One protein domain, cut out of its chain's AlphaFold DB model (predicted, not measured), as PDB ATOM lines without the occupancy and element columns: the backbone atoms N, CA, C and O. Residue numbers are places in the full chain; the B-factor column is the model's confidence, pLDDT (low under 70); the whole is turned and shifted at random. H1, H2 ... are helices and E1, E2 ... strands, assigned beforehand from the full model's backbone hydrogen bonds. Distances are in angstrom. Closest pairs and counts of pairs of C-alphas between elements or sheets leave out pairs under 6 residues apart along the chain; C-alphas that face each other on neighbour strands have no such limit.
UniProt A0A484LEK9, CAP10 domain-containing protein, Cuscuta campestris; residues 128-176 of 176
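What this domain is: This is residues 128 to 176 of the 176 residues of the protein "CAP10 domain-containing protein" of Cuscuta campestris (UniProt A0A484LEK9). Little regular structure is here: two short parallel strands, E1 and E2, lie side by side as a narrow ribbon, the short helix H1 is near E2, and unnamed stretches run beyond both ends of the ribbon. The printed part has 49 residues, with two named strands and one named helix in the order E1, H1, E2 along the chain; these three make a strand-helix-strand unit, two parallel neighbour strands with a helix between them in the chain, and its crossover is right-handed. The class is mixed, with only 15 residues in named elements; the whole is loose, radius of gyration of the C-alphas 12.9 A, spans 37 by 30 by 17 A.

How they stand to each other: Look first at E1, residues 136 to 140, and E2, residues 164 to 168: they are parallel at 5 degrees, with N 165 and O 136 2.8 A apart, within hydrogen-bond range. In H1, residues 148 to 152, the O i to N i+4 pair is within range. The closest C-alphas of H1 and E2, Val 152 and Ile 166, are 6.1 A apart.

Where its parts are: Find C-alpha 136 at (-3.840, -38.524, -21.111); E1 runs 13.6 A from there. H1 spans 6.5 A. E2 runs 12.9 A to C-alpha 168 at (-17.269, -40.528, -16.459).

The domain as a whole: The C-alphas farthest apart, Glu 130 and Val 175, are 37.6 A apart. The printed part has no cut; the link H1 to E2 is long. Residues 170 to 176 have pLDDT under 70.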
ATOM      1  N   LYS A 128       7.629 -32.522 -10.528       96.88
ATOM      2  CA  LYS A 128       8.275 -32.157 -11.792       96.88
ATOM      3  C   LYS A 128       7.556 -32.797 -12.968       96.88
ATOM      4  O   LYS A 128       6.842 -33.782 -12.819       96.88
ATOM      5  N   TRP A 129       7.748 -32.226 -14.149       96.06
ATOM      6  CA  TRP A 129       7.098 -32.704 -15.363       96.06
ATOM      7  C   TRP A 129       7.450 -34.164 -15.678       96.06
ATOM      8  O   TRP A 129       6.564 -34.945 -16.007       96.06
ATOM      9  N   GLU A 130       8.721 -34.535 -15.525       97.19
ATOM     10  CA  GLU A 130       9.253 -35.866 -15.834       97.19
ATOM     11  C   GLU A 130       8.743 -36.952 -14.879       97.19
ATOM     12  O   GLU A 130       8.724 -38.125 -15.245       97.19
ATOM     13  N   ASP A 131       8.305 -36.552 -13.684       96.69
ATOM     14  CA  ASP A 131       7.783 -37.449 -12.651       96.69
ATOM     15  C   ASP A 131       6.262 -37.674 -12.787       96.69
ATOM     16  O   ASP A 131       5.675 -38.430 -12.011       96.69
ATOM     17  N   ARG A 132       5.590 -37.014 -13.746       95.69
ATOM     18  CA  ARG A 132       4.143 -37.166 -13.970       95.69
ATOM     19  C   ARG A 132       3.836 -38.461 -14.705       95.69
ATOM     20  O   ARG A 132       4.503 -38.822 -15.670       95.69
ATOM     21  N   GLU A 133       2.744 -39.104 -14.300       95.00
ATOM     22  CA  GLU A 133       2.197 -40.261 -15.005       95.00
ATOM     23  C   GLU A 133       1.952 -39.917 -16.488       95.00
ATOM     24  O   GLU A 133       1.230 -38.954 -16.775       95.00
ATOM     25  N   PRO A 134       2.505 -40.683 -17.447       94.75
ATOM     26  CA  PRO A 134       2.470 -40.358 -18.874       94.75
ATOM     27  C   PRO A 134       1.131 -40.750 -19.520       94.75
ATOM     28  O   PRO A 134       1.085 -41.363 -20.588       94.75
ATOM     29  N   TYR A 135       0.025 -40.407 -18.859       95.06
ATOM     30  CA  TYR A 135      -1.328 -40.692 -19.308       95.06
ATOM     31  C   TYR A 135      -2.074 -39.423 -19.703       95.06
ATOM     32  O   TYR A 135      -2.092 -38.428 -18.978       95.06
ATOM     33  N   ALA A 136      -2.796 -39.492 -20.818       95.06
ATOM     34  CA  ALA A 136      -3.840 -38.524 -21.111       95.06
ATOM     35  C   ALA A 136      -4.992 -38.735 -20.116       95.06
ATOM     36  O   ALA A 136      -5.679 -39.754 -20.161       95.06
ATOM     37  N   TYR A 137      -5.200 -37.791 -19.202       95.12
ATOM     38  CA  TYR A 137      -6.232 -37.886 -18.172       95.12
ATOM     39  C   TYR A 137      -7.422 -36.982 -18.491       95.12
ATOM     40  O   TYR A 137      -7.253 -35.804 -18.808       95.12
ATOM     41  N   TRP A 138      -8.638 -37.506 -18.341       94.56
ATOM     42  CA  TRP A 138      -9.851 -36.696 -18.382       94.56
ATOM     43  C   TRP A 138     -10.908 -37.247 -17.432       94.56
ATOM     44  O   TRP A 138     -11.126 -38.457 -17.353       94.56
ATOM     45  N   LYS A 139     -11.609 -36.354 -16.731       93.25
ATOM     46  CA  LYS A 139     -12.729 -36.709 -15.861       93.25
ATOM     47  C   LYS A 139     -13.851 -35.685 -15.990       93.25
ATOM     48  O   LYS A 139     -13.621 -34.498 -15.777       93.25
ATOM     49  N   GLY A 140     -15.064 -36.135 -16.297       90.44
ATOM     50  CA  GLY A 140     -16.227 -35.258 -16.447       90.44
ATOM     51  C   GLY A 140     -17.460 -35.987 -16.978       90.44
ATOM     52  O   GLY A 140     -17.431 -37.196 -17.175       90.44
ATOM     53  N   ASN A 141     -18.546 -35.252 -17.229       89.25
ATOM     54  CA  ASN A 141     -19.746 -35.816 -17.854       89.25
ATOM     55  C   ASN A 141     -19.479 -36.099 -19.342       89.25
ATOM     56  O   ASN A 141     -19.308 -35.170 -20.143       89.25
ATOM     57  N   THR A 142     -19.430 -37.385 -19.689       90.81
ATOM     58  CA  THR A 142     -19.093 -37.891 -21.031       90.81
ATOM     59  C   THR A 142     -20.199 -37.712 -22.067       90.81
ATOM     60  O   THR A 142     -19.940 -37.832 -23.262       90.81
ATOM     61  N   LYS A 143     -21.424 -37.404 -21.631       88.75
ATOM     62  CA  LYS A 143     -22.597 -37.264 -22.506       88.75
ATOM     63  C   LYS A 143     -22.760 -35.852 -23.069       88.75
ATOM     64  O   LYS A 143     -23.529 -35.659 -24.005       88.75
ATOM     65  N   LEU A 144     -22.069 -34.864 -22.497       83.94
ATOM     66  CA  LEU A 144     -22.177 -33.467 -22.913       83.94
ATOM     67  C   LEU A 144     -21.259 -33.145 -24.094       83.94
ATOM     68  O   LEU A 144     -20.063 -33.412 -24.066       83.94
ATOM     69  N   GLY A 145     -21.803 -32.469 -25.103       84.19
ATOM     70  CA  GLY A 145     -21.051 -32.082 -26.295       84.19
ATOM     71  C   GLY A 145     -20.742 -33.255 -27.230       84.19
ATOM     72  O   GLY A 145     -20.794 -34.424 -26.860       84.19
ATOM     73  N   ILE A 146     -20.421 -32.930 -28.481       89.19
ATOM     74  CA  ILE A 146     -20.301 -33.931 -29.552       89.19
ATOM     75  C   ILE A 146     -19.025 -34.778 -29.464       89.19
ATOM     76  O   ILE A 146     -19.031 -35.926 -29.882       89.19
ATOM     77  N   ALA A 147     -17.943 -34.236 -28.894       92.81
ATOM     78  CA  ALA A 147     -16.631 -34.888 -28.892       92.81
ATOM     79  C   ALA A 147     -16.401 -35.828 -27.696       92.81
ATOM     80  O   ALA A 147     -15.571 -36.732 -27.765       92.81
ATOM     81  N   ARG A 148     -17.112 -35.632 -26.577       92.25
ATOM     82  CA  ARG A 148     -16.871 -36.402 -25.344       92.25
ATOM     83  C   ARG A 148     -17.238 -37.888 -25.472       92.25
ATOM     84  O   ARG A 148     -16.451 -38.700 -24.991       92.25
ATOM     85  N   PRO A 149     -18.329 -38.281 -26.162       91.56
ATOM     86  CA  PRO A 149     -18.600 -39.694 -26.422       91.56
ATOM     87  C   PRO A 149     -17.498 -40.376 -27.241       91.56
ATOM     88  O   PRO A 149     -17.190 -41.543 -27.008       91.56
ATOM     89  N   ASP A 150     -16.877 -39.649 -28.175       92.62
ATOM     90  CA  ASP A 150     -15.750 -40.164 -28.954       92.62
ATOM     91  C   ASP A 150     -14.477 -40.271 -28.109       92.62
ATOM     92  O   ASP A 150     -13.777 -41.277 -28.208       92.62
ATOM     93  N   LEU A 151     -14.220 -39.316 -27.205       92.19
ATOM     94  CA  LEU A 151     -13.093 -39.370 -26.266       92.19
ATOM     95  C   LEU A 151     -13.121 -40.634 -25.388       92.19
ATOM     96  O   LEU A 151     -12.079 -41.227 -25.122       92.19
ATOM     97  N   VAL A 152     -14.307 -41.092 -24.971       92.38
ATOM     98  CA  VAL A 152     -14.458 -42.322 -24.167       92.38
ATOM     99  C   VAL A 152     -13.979 -43.567 -24.917       92.38
ATOM    100  O   VAL A 152     -13.480 -44.502 -24.290       92.38
ATOM    101  N   LYS A 153     -14.058 -43.579 -26.253       91.69
ATOM    102  CA  LYS A 153     -13.581 -44.705 -27.074       91.69
ATOM    103  C   LYS A 153     -12.061 -44.887 -26.998       91.69
ATOM    104  O   LYS A 153     -11.572 -45.956 -27.350       91.69
ATOM    105  N   CYS A 154     -11.324 -43.878 -26.529       92.31
ATOM    106  CA  CYS A 154      -9.880 -43.950 -26.312       92.31
ATOM    107  C   CYS A 154      -9.494 -44.645 -24.998       92.31
ATOM    108  O   CYS A 154      -8.308 -44.863 -24.763       92.31
ATOM    109  N   ASN A 155     -10.446 -44.981 -24.121       91.38
ATOM    110  CA  ASN A 155     -10.127 -45.660 -22.868       91.38
ATOM    111  C   ASN A 155      -9.586 -47.084 -23.111       91.38
ATOM    112  O   ASN A 155      -9.796 -47.673 -24.174       91.38
ATOM    113  N   VAL A 156      -8.893 -47.641 -22.113       90.31
ATOM    114  CA  VAL A 156      -8.291 -48.978 -22.210       90.31
ATOM    115  C   VAL A 156      -9.339 -50.045 -22.550       90.31
ATOM    116  O   VAL A 156     -10.430 -50.091 -21.981       90.31
ATOM    117  N   SER A 157      -8.995 -50.924 -23.485       89.12
ATOM    118  CA  SER A 157      -9.816 -52.061 -23.899       89.12
ATOM    119  C   SER A 157      -8.976 -53.335 -23.952       89.12
ATOM    120  O   SER A 157      -7.750 -53.278 -23.984       89.12
ATOM    121  N   ALA A 158      -9.625 -54.498 -24.060       89.00
ATOM    122  CA  ALA A 158      -8.923 -55.773 -24.234       89.00
ATOM    123  C   ALA A 158      -8.059 -55.838 -25.513       89.00
ATOM    124  O   ALA A 158      -7.223 -56.726 -25.639       89.00
ATOM    125  N   LYS A 159      -8.286 -54.933 -26.476       90.44
ATOM    126  CA  LYS A 159      -7.598 -54.917 -27.776       90.44
ATOM    127  C   LYS A 159      -6.520 -53.837 -27.880       90.44
ATOM    128  O   LYS A 159      -5.607 -54.001 -28.678       90.44
ATOM    129  N   GLN A 160      -6.648 -52.737 -27.137       91.50
ATOM    130  CA  GLN A 160      -5.809 -51.546 -27.282       91.50
ATOM    131  C   GLN A 160      -5.805 -50.715 -25.992       91.50
ATOM    132  O   GLN A 160      -6.875 -50.436 -25.442       91.50
ATOM    133  N   ASP A 161      -4.620 -50.259 -25.575       92.69
ATOM    134  CA  ASP A 161      -4.432 -49.163 -24.612       92.69
ATOM    135  C   ASP A 161      -3.852 -47.949 -25.362       92.69
ATOM    136  O   ASP A 161      -2.858 -48.075 -26.078       92.69
ATOM    137  N   TRP A 162      -4.500 -46.789 -25.242       92.00
ATOM    138  CA  TRP A 162      -4.059 -45.519 -25.838       92.00
ATOM    139  C   TRP A 162      -3.274 -44.645 -24.849       92.00
ATOM    140  O   TRP A 162      -3.052 -43.468 -25.122       92.00
ATOM    141  N   ASN A 163      -2.905 -45.182 -23.679       94.00
ATOM    142  CA  ASN A 163      -2.395 -44.408 -22.545       94.00
ATOM    143  C   ASN A 163      -3.359 -43.279 -22.131       94.00
ATOM    144  O   ASN A 163      -2.943 -42.236 -21.637       94.00
ATOM    145  N   ALA A 164      -4.665 -43.486 -22.320       95.12
ATOM    146  CA  ALA A 164      -5.706 -42.560 -21.895       95.12
ATOM    147  C   ALA A 164      -6.468 -43.126 -20.692       95.12
ATOM    148  O   ALA A 164      -6.739 -44.327 -20.612       95.12
ATOM    149  N   ARG A 165      -6.804 -42.258 -19.738       94.94
ATOM    150  CA  ARG A 165      -7.536 -42.571 -18.507       94.94
ATOM    151  C   ARG A 165      -8.732 -41.624 -18.429       94.94
ATOM    152  O   ARG A 165      -8.623 -40.492 -17.961       94.94
ATOM    153  N   ILE A 166      -9.852 -42.084 -18.986       94.44
ATOM    154  CA  ILE A 166     -11.075 -41.295 -19.170       94.44
ATOM    155  C   ILE A 166     -12.132 -41.791 -18.182       94.44
ATOM    156  O   ILE A 166     -12.529 -42.956 -18.228       94.44
ATOM    157  N   TYR A 167     -12.590 -40.913 -17.293       92.88
ATOM    158  CA  TYR A 167     -13.538 -41.248 -16.232       92.88
ATOM    159  C   TYR A 167     -14.832 -40.453 -16.386       92.88
ATOM    160  O   TYR A 167     -14.823 -39.221 -16.373       92.88
ATOM    161  N   ASP A 168     -15.955 -41.162 -16.482       90.06
ATOM    162  CA  ASP A 168     -17.269 -40.528 -16.459       90.06
ATOM    163  C   ASP A 168     -17.634 -40.107 -15.036       90.06
ATOM    164  O   ASP A 168     -17.504 -40.873 -14.078       90.06
ATOM    165  N   VAL A 169     -18.117 -38.879 -14.898       84.50
ATOM    166  CA  VAL A 169     -18.783 -38.430 -13.679       84.50
ATOM    167  C   VAL A 169     -20.272 -38.619 -13.928       84.50
ATOM    168  O   VAL A 169     -20.891 -37.807 -14.613       84.50
ATOM    169  N   VAL A 170     -20.840 -39.710 -13.402       64.06
ATOM    170  CA  VAL A 170     -22.283 -39.976 -13.479       64.06
ATOM    171  C   VAL A 170     -23.001 -38.925 -12.640       64.06
ATOM    172  O   VAL A 170     -23.112 -39.036 -11.420       64.06
ATOM    173  N   THR A 171     -23.460 -37.867 -13.290       54.84
ATOM    174  CA  THR A 171     -24.215 -36.800 -12.648       54.84
ATOM    175  C   THR A 171     -25.698 -37.142 -12.685       54.84
ATOM    176  O   THR A 171     -26.411 -36.728 -13.593       54.84
ATOM    177  N   ASN A 172     -26.183 -37.873 -11.680       46.34
ATOM    178  CA  ASN A 172     -27.629 -37.971 -11.435       46.34
ATOM    179  C   ASN A 172     -28.237 -36.629 -10.963       46.34
ATOM    180  O   ASN A 172     -29.454 -36.522 -10.867       46.34
ATOM    181  N   GLU A 173     -27.411 -35.606 -10.695       40.31
ATOM    182  CA  GLU A 173     -27.834 -34.323 -10.102       40.31
ATOM    183  C   GLU A 173     -27.311 -33.068 -10.828       40.31
ATOM    184  O   GLU A 173     -27.639 -31.953 -10.436       40.31
ATOM    185  N   ILE A 174     -26.519 -33.208 -11.897       47.06
ATOM    186  CA  ILE A 174     -26.006 -32.059 -12.665       47.06
ATOM    187  C   ILE A 174     -26.442 -32.243 -14.114       47.06
ATOM    188  O   ILE A 174     -25.781 -32.912 -14.912       47.06
ATOM    189  N   VAL A 175     -27.610 -31.685 -14.417       41.12
ATOM    190  CA  VAL A 175     -28.072 -31.454 -15.784       41.12
ATOM    191  C   VAL A 175     -27.535 -30.080 -16.180       41.12
ATOM    192  O   VAL A 175     -28.004 -29.080 -15.650       41.12
ATOM    193  N   LEU A 176     -26.517 -30.054 -17.040       47.81
ATOM    194  CA  LEU A 176     -26.158 -28.884 -17.851       47.81
ATOM    195  C   LEU A 176     -26.792 -29.059 -19.235       47.81
ATOM    196  O   LEU A 176     -26.754 -30.212 -19.732       47.81
TER     197      LEU A 176